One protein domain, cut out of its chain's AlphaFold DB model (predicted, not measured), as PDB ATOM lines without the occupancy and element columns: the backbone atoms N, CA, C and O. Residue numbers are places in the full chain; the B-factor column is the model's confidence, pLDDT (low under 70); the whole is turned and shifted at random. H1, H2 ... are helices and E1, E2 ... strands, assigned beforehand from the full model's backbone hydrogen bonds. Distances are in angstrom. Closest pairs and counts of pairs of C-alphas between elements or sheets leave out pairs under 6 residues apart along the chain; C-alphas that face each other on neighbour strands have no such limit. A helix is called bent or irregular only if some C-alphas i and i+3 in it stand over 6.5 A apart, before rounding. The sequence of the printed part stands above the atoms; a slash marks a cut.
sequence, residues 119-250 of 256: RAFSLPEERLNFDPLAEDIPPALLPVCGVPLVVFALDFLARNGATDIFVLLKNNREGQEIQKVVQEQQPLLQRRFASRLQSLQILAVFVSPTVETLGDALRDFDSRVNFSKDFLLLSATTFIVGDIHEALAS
ATOM      1  N   ARG A 119     -31.305 -39.944 -27.517       96.88
ATOM      2  CA  ARG A 119     -31.081 -38.709 -26.760       96.88
ATOM      3  C   ARG A 119     -31.520 -37.516 -27.600       96.88
ATOM      4  O   ARG A 119     -30.856 -37.201 -28.585       96.88
ATOM      5  N   ALA A 120     -32.581 -36.826 -27.186       96.25
ATOM      6  CA  ALA A 120     -33.080 -35.670 -27.925       96.25
ATOM      7  C   ALA A 120     -32.815 -34.313 -27.255       96.25
ATOM      8  O   ALA A 120     -32.819 -33.297 -27.940       96.25
ATOM      9  N   PHE A 121     -32.532 -34.270 -25.953       95.00
ATOM     10  CA  PHE A 121     -32.130 -33.026 -25.293       95.00
ATOM     11  C   PHE A 121     -30.687 -32.633 -25.634       95.00
ATOM     12  O   PHE A 121     -29.826 -33.499 -25.806       95.00
ATOM     13  N   SER A 122     -30.402 -31.334 -25.635       93.94
ATOM     14  CA  SER A 122     -29.070 -30.803 -25.938       93.94
ATOM     15  C   SER A 122     -28.143 -30.823 -24.718       93.94
ATOM     16  O   SER A 122     -28.546 -30.477 -23.599       93.94
ATOM     17  N   LEU A 123     -26.888 -31.218 -24.940       94.06
ATOM     18  CA  LEU A 123     -25.822 -31.123 -23.937       94.06
ATOM     19  C   LEU A 123     -25.210 -29.710 -23.947       94.06
ATOM     20  O   LEU A 123     -25.263 -29.047 -24.984       94.06
ATOM     21  N   PRO A 124     -24.619 -29.234 -22.835       92.12
ATOM     22  CA  PRO A 124     -23.998 -27.907 -22.788       92.12
ATOM     23  C   PRO A 124     -22.923 -27.711 -23.865       92.12
ATOM     24  O   PRO A 124     -22.976 -26.739 -24.608       92.12
ATOM     25  N   GLU A 125     -22.012 -28.676 -24.013       91.31
ATOM     26  CA  GLU A 125     -20.942 -28.652 -25.025       91.31
ATOM     27  C   GLU A 125     -21.493 -28.596 -26.453       91.31
ATOM     28  O   GLU A 125     -20.974 -27.903 -27.321       91.31
ATOM     29  N   GLU A 126     -22.586 -29.314 -26.692       90.56
ATOM     30  CA  GLU A 126     -23.238 -29.340 -27.991       90.56
ATOM     31  C   GLU A 126     -23.921 -28.014 -28.308       90.56
ATOM     32  O   GLU A 126     -23.806 -27.542 -29.432       90.56
ATOM     33  N   ARG A 127     -24.589 -27.386 -27.333       91.12
ATOM     34  CA  ARG A 127     -25.190 -26.060 -27.538       91.12
ATOM     35  C   ARG A 127     -24.141 -25.038 -27.963       91.12
ATOM     36  O   ARG A 127     -24.370 -24.357 -28.952       91.12
ATOM     37  N   LEU A 128     -22.972 -25.042 -27.316       93.38
ATOM     38  CA  LEU A 128     -21.855 -24.158 -27.674       93.38
ATOM     39  C   LEU A 128     -21.402 -24.341 -29.131       93.38
ATOM     40  O   LEU A 128     -21.089 -23.367 -29.810       93.38
ATOM     41  N   ASN A 129     -21.414 -25.574 -29.647       93.06
ATOM     42  CA  ASN A 129     -21.052 -25.848 -31.043       93.06
ATOM     43  C   ASN A 129     -22.067 -25.290 -32.054       93.06
ATOM     44  O   ASN A 129     -21.726 -25.088 -33.219       93.06
ATOM     45  N   PHE A 130     -23.311 -25.073 -31.624       91.69
ATOM     46  CA  PHE A 130     -24.399 -24.553 -32.450       91.69
ATOM     47  C   PHE A 130     -24.719 -23.081 -32.156       91.69
ATOM     48  O   PHE A 130     -25.689 -22.557 -32.706       91.69
ATOM     49  N   ASP A 131     -23.929 -22.387 -31.337       91.38
ATOM     50  CA  ASP A 131     -24.131 -20.964 -31.077       91.38
ATOM     51  C   ASP A 131     -23.853 -20.117 -32.337       91.38
ATOM     52  O   ASP A 131     -22.916 -20.397 -33.093       91.38
ATOM     53  N   PRO A 132     -24.663 -19.073 -32.608       92.44
ATOM     54  CA  PRO A 132     -25.766 -18.547 -31.787       92.44
ATOM     55  C   PRO A 132     -27.144 -19.177 -32.085       92.44
ATOM     56  O   PRO A 132     -28.165 -18.707 -31.596       92.44
ATOM     57  N   LEU A 133     -27.222 -20.202 -32.938       89.50
ATOM     58  CA  LEU A 133     -28.500 -20.784 -33.375       89.50
ATOM     59  C   LEU A 133     -29.208 -21.562 -32.256       89.50
ATOM     60  O   LEU A 133     -30.440 -21.612 -32.237       89.50
ATOM     61  N   ALA A 134     -28.438 -22.147 -31.336       88.62
ATOM     62  CA  ALA A 134     -28.946 -22.948 -30.225       88.62
ATOM     63  C   ALA A 134     -29.743 -22.148 -29.178       88.62
ATOM     64  O   ALA A 134     -30.463 -22.756 -28.383       88.62
ATOM     65  N   GLU A 135     -29.636 -20.812 -29.171       88.25
ATOM     66  CA  GLU A 135     -30.404 -19.939 -28.270       88.25
ATOM     67  C   GLU A 135     -31.901 -19.930 -28.615       88.25
ATOM     68  O   GLU A 135     -32.750 -19.982 -27.723       88.25
ATOM     69  N   ASP A 136     -32.222 -19.902 -29.913       89.94
ATOM     70  CA  ASP A 136     -33.596 -19.812 -30.414       89.94
ATOM     71  C   ASP A 136     -34.229 -21.191 -30.643       89.94
ATOM     72  O   ASP A 136     -35.421 -21.386 -30.386       89.94
ATOM     73  N   ILE A 137     -33.458 -22.136 -31.192       90.75
ATOM     74  CA  ILE A 137     -33.939 -23.458 -31.605       90.75
ATOM     75  C   ILE A 137     -33.010 -24.517 -31.013       90.75
ATOM     76  O   ILE A 137     -31.807 -24.477 -31.278       90.75
ATOM     77  N   PRO A 138     -33.530 -25.515 -30.278       94.06
ATOM     78  CA  PRO A 138     -32.676 -26.570 -29.764       94.06
ATOM     79  C   PRO A 138     -32.045 -27.359 -30.924       94.06
ATOM     80  O   PRO A 138     -32.753 -27.681 -31.884       94.06
ATOM     81  N   PRO A 139     -30.752 -27.725 -30.843       94.62
ATOM     82  CA  PRO A 139     -30.035 -28.494 -31.858       94.62
ATOM     83  C   PRO A 139     -30.815 -29.653 -32.500       94.62
ATOM     84  O   PRO A 139     -30.817 -29.794 -33.719       94.62
ATOM     85  N   ALA A 140     -31.553 -30.444 -31.716       95.62
ATOM     86  CA  ALA A 140     -32.352 -31.564 -32.228       95.62
ATOM     87  C   ALA A 140     -33.504 -31.153 -33.174       95.62
ATOM     88  O   ALA A 140     -33.986 -31.973 -33.958       95.62
ATOM     89  N   LEU A 141     -33.960 -29.899 -33.108       95.94
ATOM     90  CA  LEU A 141     -35.019 -29.344 -33.955       95.94
ATOM     91  C   LEU A 141     -34.495 -28.482 -35.104       95.94
ATOM     92  O   LEU A 141     -35.299 -27.959 -35.879       95.94
ATOM     93  N   LEU A 142     -33.176 -28.347 -35.250       94.62
ATOM     94  CA  LEU A 142     -32.606 -27.637 -36.387       94.62
ATOM     95  C   LEU A 142     -33.051 -28.317 -37.692       94.62
ATOM     96  O   LEU A 142     -32.949 -29.543 -37.816       94.62
ATOM     97  N   PRO A 143     -33.588 -27.561 -38.665       93.25
ATOM     98  CA  PRO A 143     -34.070 -28.148 -39.898       93.25
ATOM     99  C   PRO A 143     -32.932 -28.342 -40.894       93.25
ATOM    100  O   PRO A 143     -32.245 -27.397 -41.281       93.25
ATOM    101  N   VAL A 144     -32.811 -29.564 -41.401       91.44
ATOM    102  CA  VAL A 144     -31.978 -29.904 -42.553       91.44
ATOM    103  C   VAL A 144     -32.917 -30.243 -43.704       91.44
ATOM    104  O   VAL A 144     -33.791 -31.098 -43.579       91.44
ATOM    105  N   CYS A 145     -32.806 -29.516 -44.818       91.88
ATOM    106  CA  CYS A 145     -33.731 -29.636 -45.956       91.88
ATOM    107  C   CYS A 145     -35.219 -29.451 -45.571       91.88
ATOM    108  O   CYS A 145     -36.102 -30.073 -46.160       91.88
ATOM    109  N   GLY A 146     -35.497 -28.602 -44.572       91.94
ATOM    110  CA  GLY A 146     -36.856 -28.321 -44.088       91.94
ATOM    111  C   GLY A 146     -37.447 -29.380 -43.150       91.94
ATOM    112  O   GLY A 146     -38.618 -29.273 -42.798       91.94
ATOM    113  N   VAL A 147     -36.664 -30.381 -42.734       92.94
ATOM    114  CA  VAL A 147     -37.082 -31.439 -41.801       92.94
ATOM    115  C   VAL A 147     -36.212 -31.383 -40.535       92.94
ATOM    116  O   VAL A 147     -34.994 -31.257 -40.666       92.94
ATOM    117  N   PRO A 148     -36.781 -31.463 -39.317       94.94
ATOM    118  CA  PRO A 148     -35.996 -31.434 -38.079       94.94
ATOM    119  C   PRO A 148     -35.039 -32.630 -37.947       94.94
ATOM    120  O   PRO A 148     -35.406 -33.754 -38.297       94.94
ATOM    121  N   LEU A 149     -33.848 -32.414 -37.379       95.06
ATOM    122  CA  LEU A 149     -32.834 -33.461 -37.174       95.06
ATOM    123  C   LEU A 149     -33.354 -34.690 -36.413       95.06
ATOM    124  O   LEU A 149     -33.110 -35.820 -36.838       95.06
ATOM    125  N   VAL A 150     -34.169 -34.491 -35.373       95.94
ATOM    126  CA  VAL A 150     -34.786 -35.591 -34.611       95.94
ATOM    127  C   VAL A 150     -35.586 -36.554 -35.498       95.94
ATOM    128  O   VAL A 150     -35.614 -37.755 -35.241       95.94
ATOM    129  N   VAL A 151     -36.195 -36.062 -36.583       94.81
ATOM    130  CA  VAL A 151     -36.967 -36.893 -37.519       94.81
ATOM    131  C   VAL A 151     -36.044 -37.771 -38.356       94.81
ATOM    132  O   VAL A 151     -36.371 -38.929 -38.603       94.81
ATOM    133  N   PHE A 152     -34.876 -37.262 -38.755       95.19
ATOM    134  CA  PHE A 152     -33.870 -38.070 -39.446       95.19
ATOM    135  C   PHE A 152     -33.310 -39.168 -38.540       95.19
ATOM    136  O   PHE A 152     -33.170 -40.303 -38.990       95.19
ATOM    137  N   ALA A 153     -33.066 -38.864 -37.264       95.69
ATOM    138  CA  ALA A 153     -32.617 -39.857 -36.293       95.69
ATOM    139  C   ALA A 153     -33.672 -40.960 -36.069       95.69
ATOM    140  O   ALA A 153     -33.345 -42.146 -36.087       95.69
ATOM    141  N   LEU A 154     -34.951 -40.586 -35.936       95.00
ATOM    142  CA  LEU A 154     -36.053 -41.548 -35.848       95.00
ATOM    143  C   LEU A 154     -36.177 -42.404 -37.114       95.00
ATOM    144  O   LEU A 154     -36.389 -43.610 -37.015       95.00
ATOM    145  N   ASP A 155     -36.022 -41.804 -38.298       93.50
ATOM    146  CA  ASP A 155     -36.065 -42.536 -39.564       93.50
ATOM    147  C   ASP A 155     -34.899 -43.523 -39.687       93.50
ATOM    148  O   ASP A 155     -35.096 -44.655 -40.126       93.50
ATOM    149  N   PHE A 156     -33.698 -43.129 -39.262       94.38
ATOM    150  CA  PHE A 156     -32.526 -44.001 -39.240       94.38
ATOM    151  C   PHE A 156     -32.741 -45.219 -38.332       94.38
ATOM    152  O   PHE A 156     -32.537 -46.350 -38.775       94.38
ATOM    153  N   LEU A 157     -33.211 -45.012 -37.098       93.62
ATOM    154  CA  LEU A 157     -33.511 -46.110 -36.171       93.62
ATOM    155  C   LEU A 157     -34.595 -47.031 -36.742       93.62
ATOM    156  O   LEU A 157     -34.449 -48.252 -36.758       93.62
ATOM    157  N   ALA A 158     -35.661 -46.444 -37.289       91.44
ATOM    158  CA  ALA A 158     -36.757 -47.186 -37.890       91.44
ATOM    159  C   ALA A 158     -36.316 -48.028 -39.105       91.44
ATOM    160  O   ALA A 158     -36.795 -49.150 -39.275       91.44
ATOM    161  N   ARG A 159     -35.404 -47.522 -39.946       90.62
ATOM    162  CA  ARG A 159     -34.860 -48.262 -41.097       90.62
ATOM    163  C   ARG A 159     -33.984 -49.440 -40.686       90.62
ATOM    164  O   ARG A 159     -34.067 -50.477 -41.327       90.62
ATOM    165  N   ASN A 160     -33.211 -49.292 -39.613       91.00
ATOM    166  CA  ASN A 160     -32.294 -50.320 -39.110       91.00
ATOM    167  C   ASN A 160     -32.973 -51.353 -38.191       91.00
ATOM    168  O   ASN A 160     -32.309 -52.094 -37.473       91.00
ATOM    169  N   GLY A 161     -34.309 -51.410 -38.203       87.81
ATOM    170  CA  GLY A 161     -35.065 -52.437 -37.491       87.81
ATOM    171  C   GLY A 161     -35.319 -52.149 -36.013       87.81
ATOM    172  O   GLY A 161     -35.700 -53.068 -35.298       87.81
ATOM    173  N   ALA A 162     -35.180 -50.901 -35.546       91.31
ATOM    174  CA  ALA A 162     -35.584 -50.562 -34.184       91.31
ATOM    175  C   ALA A 162     -37.082 -50.839 -33.972       91.31
ATOM    176  O   ALA A 162     -37.924 -50.423 -34.787       91.31
ATOM    177  N   THR A 163     -37.400 -51.540 -32.884       89.31
ATOM    178  CA  THR A 163     -38.773 -51.879 -32.480       89.31
ATOM    179  C   THR A 163     -39.315 -50.849 -31.507       89.31
ATOM    180  O   THR A 163     -40.319 -50.203 -31.799       89.31
ATOM    181  N   ASP A 164     -38.591 -50.637 -30.410       91.44
ATOM    182  CA  ASP A 164     -38.935 -49.704 -29.345       91.44
ATOM    183  C   ASP A 164     -37.914 -48.574 -29.308       91.44
ATOM    184  O   ASP A 164     -36.734 -48.796 -29.033       91.44
ATOM    185  N   ILE A 165     -38.358 -47.351 -29.589       94.56
ATOM    186  CA  ILE A 165     -37.524 -46.154 -29.525       94.56
ATOM    187  C   ILE A 165     -37.900 -45.349 -28.282       94.56
ATOM    188  O   ILE A 165     -38.953 -44.711 -28.233       94.56
ATOM    189  N   PHE A 166     -37.007 -45.330 -27.300       95.50
ATOM    190  CA  PHE A 166     -37.093 -44.497 -26.107       95.50
ATOM    191  C   PHE A 166     -36.463 -43.135 -26.389       95.50
ATOM    192  O   PHE A 166     -35.244 -43.002 -26.476       95.50
ATOM    193  N   VAL A 167     -37.293 -42.110 -26.540       96.69
ATOM    194  CA  VAL A 167     -36.841 -40.736 -26.763       96.69
ATOM    195  C   VAL A 167     -36.628 -40.066 -25.411       96.69
ATOM    196  O   VAL A 167     -37.593 -39.756 -24.711       96.69
ATOM    197  N   LEU A 168     -35.369 -39.829 -25.043       96.69
ATOM    198  CA  LEU A 168     -35.020 -39.119 -23.817       96.69
ATOM    199  C   LEU A 168     -35.182 -37.615 -24.003       96.69
ATOM    200  O   LEU A 168     -34.504 -36.984 -24.823       96.69
ATOM    201  N   LEU A 169     -36.045 -37.043 -23.173       96.62
ATOM    202  CA  LEU A 169     -36.385 -35.630 -23.147       96.62
ATOM    203  C   LEU A 169     -36.112 -35.074 -21.756       96.62
ATOM    204  O   LEU A 169     -36.462 -35.693 -20.756       96.62
ATOM    205  N   LYS A 170     -35.539 -33.877 -21.669       95.12
ATOM    206  CA  LYS A 170     -35.493 -33.158 -20.393       95.12
ATOM    207  C   LYS A 170     -36.884 -32.665 -20.029       95.12
ATOM    208  O   LYS A 170     -37.631 -32.214 -20.893       95.12
ATOM    209  N   ASN A 171     -37.224 -32.687 -18.745       95.19
ATOM    210  CA  ASN A 171     -38.451 -32.068 -18.247       95.19
ATOM    211  C   ASN A 171     -38.314 -30.532 -18.175       95.19
ATOM    212  O   ASN A 171     -38.331 -29.925 -17.108       95.19
ATOM    213  N   ASN A 172     -38.095 -29.913 -19.333       94.19
ATOM    214  CA  ASN A 172     -37.950 -28.479 -19.539       94.19
ATOM    215  C   ASN A 172     -38.699 -28.061 -20.821       94.19
ATOM    216  O   ASN A 172     -39.287 -28.891 -21.520       94.19
ATOM    217  N   ARG A 173     -38.671 -26.763 -21.145       93.81
ATOM    218  CA  ARG A 173     -39.327 -26.227 -22.347       93.81
ATOM    219  C   ARG A 173     -38.831 -26.890 -23.639       93.81
ATOM    220  O   ARG A 173     -39.646 -27.254 -24.477       93.81
ATOM    221  N   GLU A 174     -37.522 -27.090 -23.768       93.94
ATOM    222  CA  GLU A 174     -36.910 -27.771 -24.919       93.94
ATOM    223  C   GLU A 174     -37.487 -29.180 -25.115       93.94
ATOM    224  O   GLU A 174     -37.919 -29.525 -26.213       93.94
ATOM    225  N   GLY A 175     -37.552 -29.990 -24.055       94.94
ATOM    226  CA  GLY A 175     -38.097 -31.341 -24.141       94.94
ATOM    227  C   GLY A 175     -39.572 -31.359 -24.537       94.94
ATOM    228  O   GLY A 175     -39.976 -32.224 -25.309       94.94
ATOM    229  N   GLN A 176     -40.365 -30.381 -24.087       95.69
ATOM    230  CA  GLN A 176     -41.765 -30.235 -24.507       95.69
ATOM    231  C   GLN A 176     -41.898 -29.845 -25.985       95.69
ATOM    232  O   GLN A 176     -42.790 -30.337 -26.673       95.69
ATOM    233  N   GLU A 177     -41.033 -28.962 -26.490       95.50
ATOM    234  CA  GLU A 177     -41.016 -28.579 -27.907       95.50
ATOM    235  C   GLU A 177     -40.644 -29.771 -28.795       95.50
ATOM    236  O   GLU A 177     -41.325 -30.044 -29.785       95.50
ATOM    237  N   ILE A 178     -39.634 -30.544 -28.393       96.31
ATOM    238  CA  ILE A 178     -39.235 -31.763 -29.100       96.31
ATOM    239  C   ILE A 178     -40.344 -32.816 -29.046       96.31
ATOM    240  O   ILE A 178     -40.647 -33.429 -30.069       96.31
ATOM    241  N   GLN A 179     -40.986 -33.011 -27.888       96.75
ATOM    242  CA  GLN A 179     -42.081 -33.971 -27.742       96.75
ATOM    243  C   GLN A 179     -43.198 -33.708 -28.753       96.75
ATOM    244  O   GLN A 179     -43.681 -34.652 -29.375       96.75
ATOM    245  N   LYS A 180     -43.588 -32.441 -28.941       96.31
ATOM    246  CA  LYS A 180     -44.633 -32.058 -29.904       96.31
ATOM    247  C   LYS A 180     -44.268 -32.495 -31.316       96.31
ATOM    248  O   LYS A 180     -45.062 -33.162 -31.969       96.31
ATOM    249  N   VAL A 181     -43.040 -32.202 -31.748       95.56
ATOM    250  CA  VAL A 181     -42.549 -32.606 -33.073       95.56
ATOM    251  C   VAL A 181     -42.542 -34.128 -33.209       95.56
ATOM    252  O   VAL A 181     -43.018 -34.658 -34.209       95.56
ATOM    253  N   VAL A 182     -42.060 -34.857 -32.202       95.50
ATOM    254  CA  VAL A 182     -42.057 -36.329 -32.227       95.50
ATOM    255  C   VAL A 182     -43.482 -36.882 -32.328       95.50
ATOM    256  O   VAL A 182     -43.730 -37.769 -33.141       95.50
ATOM    257  N   GLN A 183     -44.429 -36.330 -31.569       95.38
ATOM    258  CA  GLN A 183     -45.825 -36.769 -31.554       95.38
ATOM    259  C   GLN A 183     -46.542 -36.489 -32.885       95.38
ATOM    260  O   GLN A 183     -47.319 -37.318 -33.356       95.38
ATOM    261  N   GLU A 184     -46.246 -35.359 -33.531       94.56
ATOM    262  CA  GLU A 184     -46.751 -35.026 -34.869       94.56
ATOM    263  C   GLU A 184     -46.207 -35.974 -35.951       94.56
ATOM    264  O   GLU A 184     -46.924 -36.337 -36.887       94.56
ATOM    265  N   GLN A 185     -44.946 -36.400 -35.830       91.69
ATOM    266  CA  GLN A 185     -44.279 -37.249 -36.826       91.69
ATOM    267  C   GLN A 185     -44.504 -38.750 -36.602       91.69
ATOM    268  O   GLN A 185     -44.441 -39.532 -37.553       91.69
ATOM    269  N   GLN A 186     -44.815 -39.163 -35.375       90.88
ATOM    270  CA  GLN A 186     -45.075 -40.553 -35.002       90.88
ATOM    271  C   GLN A 186     -46.076 -41.281 -35.923       90.88
ATOM    272  O   GLN A 186     -45.712 -42.345 -36.430       90.88
ATOM    273  N   PRO A 187     -47.284 -40.757 -36.225       90.38
ATOM    274  CA  PRO A 187     -48.229 -41.460 -37.098       90.38
ATOM    275  C   PRO A 187     -47.714 -41.604 -38.538       90.38
ATOM    276  O   PRO A 187     -47.994 -42.602 -39.205       90.38
ATOM    277  N   LEU A 188     -46.933 -40.634 -39.028       90.75
ATOM    278  CA  LEU A 188     -46.338 -40.688 -40.365       90.75
ATOM    279  C   LEU A 188     -45.262 -41.773 -40.444       90.75
ATOM    280  O   LEU A 188     -45.244 -42.546 -41.404       90.75
ATOM    281  N   LEU A 189     -44.409 -41.866 -39.422       88.31
ATOM    282  CA  LEU A 189     -43.393 -42.912 -39.312       88.31
ATOM    283  C   LEU A 189     -44.040 -44.294 -39.180       88.31
ATOM    284  O   LEU A 189     -43.701 -45.198 -39.940       88.31
ATOM    285  N   GLN A 190     -45.027 -44.451 -38.298       88.31
ATOM    286  CA  GLN A 190     -45.748 -45.716 -38.134       88.31
ATOM    287  C   GLN A 190     -46.403 -46.169 -39.441       88.31
ATOM    288  O   GLN A 190     -46.257 -47.326 -39.822       88.31
ATOM    289  N   ARG A 191     -47.049 -45.261 -40.185       89.31
ATOM    290  CA  ARG A 191     -47.629 -45.583 -41.497       89.31
ATOM    291  C   ARG A 191     -46.566 -45.979 -42.520       89.31
ATOM    292  O   ARG A 191     -46.780 -46.918 -43.281       89.31
ATOM    293  N   ARG A 192     -45.433 -45.269 -42.556       87.81
ATOM    294  CA  ARG A 192     -44.332 -45.550 -43.492       87.81
ATOM    295  C   ARG A 192     -43.734 -46.939 -43.270       87.81
ATOM    296  O   ARG A 192     -43.328 -47.583 -44.231       87.81
ATOM    297  N   PHE A 193     -43.708 -47.389 -42.022       86.31
ATOM    298  CA  PHE A 193     -43.143 -48.672 -41.622       86.31
ATOM    299  C   PHE A 193     -44.202 -49.720 -41.248       86.31
ATOM    300  O   PHE A 193     -43.854 -50.756 -40.692       86.31
ATOM    301  N   ALA A 194     -45.474 -49.494 -41.592       83.62
ATOM    302  CA  ALA A 194     -46.583 -50.385 -41.241       83.62
ATOM    303  C   ALA A 194     -46.476 -51.780 -41.877       83.62
ATOM    304  O   ALA A 194     -47.086 -52.724 -41.391       83.62
ATOM    305  N   SER A 195     -45.704 -51.920 -42.960       81.69
ATOM    306  CA  SER A 195     -45.439 -53.208 -43.606       81.69
ATOM    307  C   SER A 195     -44.410 -54.069 -42.865       81.69
ATOM    308  O   SER A 195     -44.135 -55.182 -43.309       81.69
ATOM    309  N   ARG A 196     -43.791 -53.568 -41.784       79.50
ATOM    310  CA  ARG A 196     -42.875 -54.366 -40.963       79.50
ATOM    311  C   ARG A 196     -43.645 -55.402 -40.146       79.50
ATOM    312  O   ARG A 196     -44.761 -55.157 -39.702       79.50
ATOM    313  N   LEU A 197     -43.002 -56.548 -39.923       69.06
ATOM    314  CA  LEU A 197     -43.542 -57.638 -39.102       69.06
ATOM    315  C   LEU A 197     -43.762 -57.209 -37.643       69.06
ATOM    316  O   LEU A 197     -44.705 -57.661 -37.005       69.06
ATOM    317  N   GLN A 198     -42.899 -56.328 -37.131       78.06
ATOM    318  CA  GLN A 198     -42.985 -55.772 -35.784       78.06
ATOM    319  C   GLN A 198     -43.406 -54.303 -35.846       78.06
ATOM    320  O   GLN A 198     -42.896 -53.532 -36.665       78.06
ATOM    321  N   SER A 199     -44.341 -53.915 -34.974       83.06
ATOM    322  CA  SER A 199     -44.816 -52.533 -34.913       83.06
ATOM    323  C   SER A 199     -43.750 -51.632 -34.294       83.06
ATOM    324  O   SER A 199     -43.205 -51.967 -33.246       83.06
ATOM    325  N   LEU A 200     -43.516 -50.469 -34.900       89.25
ATOM    326  CA  LEU A 200     -42.647 -49.438 -34.342       89.25
ATOM    327  C   LEU A 200     -43.345 -48.708 -33.183       89.25
ATOM    328  O   LEU A 200     -44.352 -48.021 -33.393       89.25
ATOM    329  N   GLN A 201     -42.773 -48.802 -31.987       91.19
ATOM    330  CA  GLN A 201     -43.201 -48.072 -30.798       91.19
ATOM    331  C   GLN A 201     -42.231 -46.929 -30.505       91.19
ATOM    332  O   GLN A 201     -41.016 -47.102 -30.508       91.19
ATOM    333  N   ILE A 202     -42.775 -45.736 -30.266       93.75
ATOM    334  CA  ILE A 202     -41.999 -44.548 -29.903       93.75
ATOM    335  C   ILE A 202     -42.515 -44.076 -28.549       93.75
ATOM    336  O   ILE A 202     -43.694 -43.740 -28.415       93.75
ATOM    337  N   LEU A 203     -41.636 -44.073 -27.550       93.88
ATOM    338  CA  LEU A 203     -41.949 -43.771 -26.160       93.88
ATOM    339  C   LEU A 203     -41.138 -42.559 -25.707       93.88
ATOM    340  O   LEU A 203     -39.910 -42.595 -25.668       93.88
ATOM    341  N   ALA A 204     -41.824 -41.476 -25.353       94.75
ATOM    342  CA  ALA A 204     -41.192 -40.297 -24.777       94.75
ATOM    343  C   ALA A 204     -40.930 -40.521 -23.280       94.75
ATOM    344  O   ALA A 204     -41.865 -40.771 -22.518       94.75
ATOM    345  N   VAL A 205     -39.673 -40.400 -22.852       95.00
ATOM    346  CA  VAL A 205     -39.267 -40.544 -21.450       95.00
ATOM    347  C   VAL A 205     -38.677 -39.234 -20.952       95.00
ATOM    348  O   VAL A 205     -37.679 -38.739 -21.477       95.00
ATOM    349  N   PHE A 206     -39.298 -38.680 -19.913       95.62
ATOM    350  CA  PHE A 206     -38.868 -37.433 -19.293       95.62
ATOM    351  C   PHE A 206     -37.861 -37.683 -18.173       95.62
ATOM    352  O   PHE A 206     -38.211 -38.241 -17.131       95.62
ATOM    353  N   VAL A 207     -36.633 -37.218 -18.384       95.38
ATOM    354  CA  VAL A 207     -35.573 -37.160 -17.373       95.38
ATOM    355  C   VAL A 207     -35.581 -35.823 -16.630       95.38
ATOM    356  O   VAL A 207     -36.149 -34.826 -17.095       95.38
ATOM    357  N   SER A 208     -34.966 -35.807 -15.448       94.12
ATOM    358  CA  SER A 208     -34.851 -34.622 -14.595       94.12
ATOM    359  C   SER A 208     -34.282 -33.414 -15.360       94.12
ATOM    360  O   SER A 208     -33.354 -33.567 -16.162       94.12
ATOM    361  N   PRO A 209     -34.776 -32.185 -15.111       93.00
ATOM    362  CA  PRO A 209     -34.216 -30.984 -15.733       93.00
ATOM    363  C   PRO A 209     -32.776 -30.695 -15.284       93.00
ATOM    364  O   PRO A 209     -32.071 -29.966 -15.974       93.00
ATOM    365  N   THR A 210     -32.337 -31.276 -14.161       92.50
ATOM    366  CA  THR A 210     -30.991 -31.110 -13.583       92.50
ATOM    367  C   THR A 210     -29.920 -31.968 -14.256       92.50
ATOM    368  O   THR A 210     -28.765 -31.925 -13.854       92.50
ATOM    369  N   VAL A 211     -30.293 -32.799 -15.230       92.19
ATOM    370  CA  VAL A 211     -29.354 -33.636 -15.981       92.19
ATOM    371  C   VAL A 211     -28.446 -32.743 -16.819       92.19
ATOM    372  O   VAL A 211     -28.932 -31.993 -17.661       92.19
ATOM    373  N   GLU A 212     -27.133 -32.840 -16.653       90.62
ATOM    374  CA  GLU A 212     -26.178 -32.081 -17.474       90.62
ATOM    375  C   GLU A 212     -25.401 -32.980 -18.425       90.62
ATOM    376  O   GLU A 212     -25.102 -32.568 -19.546       90.62
ATOM    377  N   THR A 213     -25.155 -34.227 -18.022       94.50
ATOM    378  CA  THR A 213     -24.398 -35.201 -18.809       94.50
ATOM    379  C   THR A 213     -25.290 -36.305 -19.373       94.50
ATOM    380  O   THR A 213     -26.383 -36.587 -18.876       94.50
ATOM    381  N   LEU A 214     -24.801 -36.987 -20.412       94.56
ATOM    382  CA  LEU A 214     -25.451 -38.194 -20.929       94.56
ATOM    383  C   LEU A 214     -25.519 -39.299 -19.862       94.56
ATOM    384  O   LEU A 214     -26.533 -39.978 -19.750       94.56
ATOM    385  N   GLY A 215     -24.472 -39.442 -19.045       94.44
ATOM    386  CA  GLY A 215     -24.432 -40.428 -17.965       94.44
ATOM    387  C   GLY A 215     -25.511 -40.196 -16.906       94.44
ATOM    388  O   GLY A 215     -26.139 -41.151 -16.458       94.44
ATOM    389  N   ASP A 216     -25.789 -38.942 -16.539       94.69
ATOM    390  CA  ASP A 216     -26.888 -38.612 -15.617       94.69
ATOM    391  C   ASP A 216     -28.248 -38.997 -16.200       94.69
ATOM    392  O   ASP A 216     -29.084 -39.564 -15.497       94.69
ATOM    393  N   ALA A 217     -28.446 -38.745 -17.497       94.44
ATOM    394  CA  ALA A 217     -29.673 -39.110 -18.193       94.44
ATOM    395  C   ALA A 217     -29.883 -40.627 -18.217       94.44
ATOM    396  O   ALA A 217     -30.989 -41.097 -17.966       94.44
ATOM    397  N   LEU A 218     -28.821 -41.389 -18.499       94.31
ATOM    398  CA  LEU A 218     -28.869 -42.850 -18.521       94.31
ATOM    399  C   LEU A 218     -29.116 -43.429 -17.125       94.31
ATOM    400  O   LEU A 218     -29.891 -44.368 -17.001       94.31
ATOM    401  N   ARG A 219     -28.539 -42.836 -16.071       93.56
ATOM    402  CA  ARG A 219     -28.809 -43.233 -14.678       93.56
ATOM    403  C   ARG A 219     -30.259 -42.976 -14.266       93.56
ATOM    404  O   ARG A 219     -30.878 -43.833 -13.639       93.56
ATOM    405  N   ASP A 220     -30.816 -41.819 -14.625       93.38
ATOM    406  CA  ASP A 220     -32.229 -41.510 -14.362       93.38
ATOM    407  C   ASP A 220     -33.154 -42.438 -15.170       93.38
ATOM    408  O   ASP A 220     -34.148 -42.941 -14.645       93.38
ATOM    409  N   PHE A 221     -32.798 -42.744 -16.421       92.31
ATOM    410  CA  PHE A 221     -33.523 -43.702 -17.256       92.31
ATOM    411  C   PHE A 221     -33.517 -45.124 -16.673       92.31
ATOM    412  O   PHE A 221     -34.588 -45.714 -16.527       92.31
ATOM    413  N   ASP A 222     -32.350 -45.640 -16.282       91.75
ATOM    414  CA  ASP A 222     -32.179 -46.986 -15.713       91.75
ATOM    415  C   ASP A 222     -32.987 -47.173 -14.416       91.75
ATOM    416  O   ASP A 222     -33.591 -48.217 -14.175       91.75
ATOM    417  N   SER A 223     -33.129 -46.108 -13.617       90.69
ATOM    418  CA  SER A 223     -33.964 -46.133 -12.407       90.69
ATOM    419  C   SER A 223     -35.468 -46.325 -12.679       90.69
ATOM    420  O   SER A 223     -36.222 -46.726 -11.787       90.69
ATOM    421  N   ARG A 224     -35.922 -46.024 -13.904       87.56
ATOM    422  CA  ARG A 224     -37.339 -46.029 -14.311       87.56
ATOM    423  C   ARG A 224     -37.679 -47.220 -15.190       87.56
ATOM    424  O   ARG A 224     -38.778 -47.760 -15.079       87.56
ATOM    425  N   VAL A 225     -36.762 -47.595 -16.074       84.69
ATOM    426  CA  VAL A 225     -36.947 -48.645 -17.071       84.69
ATOM    427  C   VAL A 225     -35.849 -49.672 -16.867       84.69
ATOM    428  O   VAL A 225     -34.679 -49.378 -17.070       84.69
ATOM    429  N   ASN A 226     -36.233 -50.891 -16.494       79.44
ATOM    430  CA  ASN A 226     -35.277 -51.978 -16.332       79.44
ATOM    431  C   ASN A 226     -34.797 -52.449 -17.710       79.44
ATOM    432  O   ASN A 226     -35.460 -53.256 -18.370       79.44
ATOM    433  N   PHE A 227     -33.654 -51.930 -18.141       77.38
ATOM    434  CA  PHE A 227     -33.160 -52.087 -19.498       77.38
ATOM    435  C   PHE A 227     -31.952 -53.041 -19.525       77.38
ATOM    436  O   PHE A 227     -30.816 -52.632 -19.333       77.38
ATOM    437  N   SER A 228     -32.197 -54.343 -19.717       75.12
ATOM    438  CA  SER A 228     -31.160 -55.391 -19.567       75.12
ATOM    439  C   SER A 228     -30.636 -55.995 -20.876       75.12
ATOM    440  O   SER A 228     -29.849 -56.934 -20.828       75.12
ATOM    441  N   LYS A 229     -31.097 -55.520 -22.036       80.31
ATOM    442  CA  LYS A 229     -30.717 -56.047 -23.360       80.31
ATOM    443  C   LYS A 229     -29.753 -55.094 -24.061       80.31
ATOM    444  O   LYS A 229     -29.700 -53.919 -23.706       80.31
ATOM    445  N   ASP A 230     -29.063 -55.585 -25.086       87.69
ATOM    446  CA  ASP A 230     -28.285 -54.737 -25.990       87.69
ATOM    447  C   ASP A 230     -29.192 -53.691 -26.645       87.69
ATOM    448  O   ASP A 230     -30.346 -53.972 -26.990       87.69
ATOM    449  N   PHE A 231     -28.673 -52.479 -26.817       91.12
ATOM    450  CA  PHE A 231     -29.422 -51.385 -27.420       91.12
ATOM    451  C   PHE A 231     -28.572 -50.453 -28.244       91.12
ATOM    452  O   PHE A 231     -27.370 -50.293 -28.040       91.12
ATOM    453  N   LEU A 232     -29.263 -49.762 -29.143       92.88
ATOM    454  CA  LEU A 232     -28.693 -48.654 -29.878       92.88
ATOM    455  C   LEU A 232     -28.850 -47.360 -29.097       92.88
ATOM    456  O   LEU A 232     -29.964 -46.942 -28.801       92.88
ATOM    457  N   LEU A 233     -27.737 -46.692 -28.824       94.75
ATOM    458  CA  LEU A 233     -27.714 -45.342 -28.281       94.75
ATOM    459  C   LEU A 233     -27.424 -44.352 -29.410       94.75
ATOM    460  O   LEU A 233     -26.356 -44.400 -30.019       94.75
ATOM    461  N   LEU A 234     -28.360 -43.443 -29.680       95.75
ATOM    462  CA  LEU A 234     -28.224 -42.435 -30.730       95.75
ATOM    463  C   LEU A 234     -28.487 -41.027 -30.196       95.75
ATOM    464  O   LEU A 234     -29.349 -40.803 -29.349       95.75
ATOM    465  N   SER A 235     -27.758 -40.058 -30.739       95.69
ATOM    466  CA  SER A 235     -28.007 -38.634 -30.545       95.69
ATOM    467  C   SER A 235     -28.937 -38.087 -31.632       95.69
ATOM    468  O   SER A 235     -28.708 -38.325 -32.815       95.69
ATOM    469  N   ALA A 236     -29.945 -37.294 -31.259       95.31
ATOM    470  CA  ALA A 236     -30.884 -36.691 -32.208       95.31
ATOM    471  C   ALA A 236     -30.260 -35.637 -33.134       95.31
ATOM    472  O   ALA A 236     -30.865 -35.285 -34.140       95.31
ATOM    473  N   THR A 237     -29.072 -35.132 -32.806       92.81
ATOM    474  CA  THR A 237     -28.317 -34.188 -33.645       92.81
ATOM    475  C   THR A 237     -27.471 -34.870 -34.714       92.81
ATOM    476  O   THR A 237     -26.898 -34.192 -35.567       92.81
ATOM    477  N   THR A 238     -27.396 -36.204 -34.709       90.38
ATOM    478  CA  THR A 238     -26.627 -36.945 -35.704       90.38
ATOM    479  C   THR A 238     -27.468 -37.198 -36.951       90.38
ATOM    480  O   THR A 238     -28.576 -37.728 -36.882       90.38
ATOM    481  N   PHE A 239     -26.910 -36.869 -38.115       90.81
ATOM    482  CA  PHE A 239     -27.492 -37.191 -39.414       90.81
ATOM    483  C   PHE A 239     -26.760 -38.392 -40.020       90.81
ATOM    484  O   PHE A 239     -25.595 -38.278 -40.400       90.81
ATOM    485  N   ILE A 240     -27.429 -39.547 -40.098       89.88
ATOM    486  CA  ILE A 240     -26.843 -40.791 -40.616       89.88
ATOM    487  C   ILE A 240     -27.756 -41.378 -41.687       89.88
ATOM    488  O   ILE A 240     -28.957 -41.550 -41.480       89.88
ATOM    489  N   VAL A 241     -27.162 -41.731 -42.824       87.75
ATOM    490  CA  VAL A 241     -27.801 -42.525 -43.873       87.75
ATOM    491  C   VAL A 241     -26.907 -43.735 -44.104       87.75
ATOM    492  O   VAL A 241     -25.902 -43.645 -44.801       87.75
ATOM    493  N   GLY A 242     -27.231 -44.847 -43.455       89.06
ATOM    494  CA  GLY A 242     -26.435 -46.067 -43.514       89.06
ATOM    495  C   GLY A 242     -27.187 -47.259 -42.940       89.06
ATOM    496  O   GLY A 242     -28.156 -47.087 -42.195       89.06
ATOM    497  N   ASP A 243     -26.729 -48.444 -43.325       90.00
ATOM    498  CA  ASP A 243     -27.161 -49.726 -42.781       90.00
ATOM    499  C   ASP A 243     -26.141 -50.179 -41.724       90.00
ATOM    500  O   ASP A 243     -24.938 -50.184 -41.987       90.00
ATOM    501  N   ILE A 244     -26.615 -50.506 -40.522       91.56
ATOM    502  CA  ILE A 244     -25.791 -50.985 -39.404       91.56
ATOM    503  C   ILE A 244     -26.022 -52.467 -39.080       91.56
ATOM    504  O   ILE A 244     -25.499 -52.954 -38.078       91.56
ATOM    505  N   HIS A 245     -26.765 -53.212 -39.905       89.50
ATOM    506  CA  HIS A 245     -27.055 -54.629 -39.668       89.50
ATOM    507  C   HIS A 245     -25.791 -55.491 -39.533       89.50
ATOM    508  O   HIS A 245     -25.742 -56.368 -38.673       89.50
ATOM    509  N   GLU A 246     -24.741 -55.216 -40.311       90.25
ATOM    510  CA  GLU A 246     -23.458 -55.928 -40.208       90.25
ATOM    511  C   GLU A 246     -22.745 -55.659 -38.871       90.25
ATOM    512  O   GLU A 246     -22.241 -56.578 -38.217       90.25
ATOM    513  N   ALA A 247     -22.750 -54.402 -38.422       89.38
ATOM    514  CA  ALA A 247     -22.187 -54.018 -37.131       89.38
ATOM    515  C   ALA A 247     -22.970 -54.645 -35.968       89.38
ATOM    516  O   ALA A 247     -22.369 -55.111 -35.002       89.38
ATOM    517  N   LEU A 248     -24.301 -54.718 -36.081       89.06
ATOM    518  CA  LEU A 248     -25.160 -55.397 -35.111       89.06
ATOM    519  C   LEU A 248     -24.865 -56.901 -35.047       89.06
ATOM    520  O   LEU A 248     -24.728 -57.442 -33.953       89.06
ATOM    521  N   ALA A 249     -24.704 -57.568 -36.193       88.75
ATOM    522  CA  ALA A 249     -24.354 -58.989 -36.244       88.75
ATOM    523  C   ALA A 249     -22.975 -59.266 -35.613       88.75
ATOM    524  O   ALA A 249     -22.796 -60.250 -34.891       88.75
ATOM    525  N   SER A 250     -22.019 -58.361 -35.837       89.88
ATOM    526  CA  SER A 250     -20.685 -58.428 -35.232       89.88
ATOM    527  C   SER A 250     -20.731 -58.207 -33.719       89.88
ATOM    528  O   SER A 250     -20.027 -58.890 -32.989       89.88
TER     529      SER A 250
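Overview. This is residues 119 to 250 of the 256 residues of the protein "Putative eukaryotic initiation factor-2B, epsilon subunit" of Toxoplasma gondii TgCATBr9 (UniProt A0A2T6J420). A parallel two-stranded ribbon, E1 and E2, runs through the middle, with H3 and H2 packed side by side over one face and H4 over the other. E3 runs near E1, on the side away from E2, while the small helices H1 and H5 lie far out at the periphery. The printed part has 132 residues, with five named helices and three named strands in the order H1 H2 E1 H3 E2 H4 E3 H5; the class is mixed. It is compact, with a radius of gyration of the C-alphas of 14.7 A and spans of 41 by 37 by 28 A.

Along the chain. E1, residues 162 to 170, is 22.2 A long, and E2, residues 201 to 207, is 18.9 A. H3, residues 173 to 192, spans 29.1 A; it has a kink of 37 degrees near residue 185 and is only just irregular, with C-alphas 184 and 187 7.0 A apart. H2 is residues 149 to 159, H4 residues 214 to 224 and E3 residues 232 to 235. H1, residues 124 to 129, begins at C-alpha (-23.998, -27.907, -22.788); H5, residues 245 to 250, ends at (-20.685, -58.428, -35.232).

Arrangement. E1 and E2 are parallel neighbours at 24 degrees; N 165 and O 201 are 2.8 A apart, within hydrogen-bond range. With H3 between them they form a strand-helix-strand unit, two parallel neighbour strands joined through a helix, with a right-handed crossover. The closest C-alphas of H3 and E2, Gln 179 and Ala 204, are 7.0 A apart; those of E2 and H4, Val 207 and Asp 220, 6.3 A. H2 touches H3, through residues 182 to 189 of H3 alone, closest at the C-alphas of Asp 155 and Leu 189, 7.3 A; the tilt of 36 degrees is only just steep, the same way. E3 pairs with no named strand. Every O i to N i+4 pair is within hydrogen-bond range in H1, H2 and H5, against 14 of 16 in H3 and 6 of 7 in H4.

Size, cuts and confidence. The C-alphas farthest apart, of Pro 132 and Leu 197, are 43.6 A apart. The printed part has no cut, and the link from H1 to H2, 19 residues, is long. Mean pLDDT of the printed part is 91.6, with residue 197 under 70.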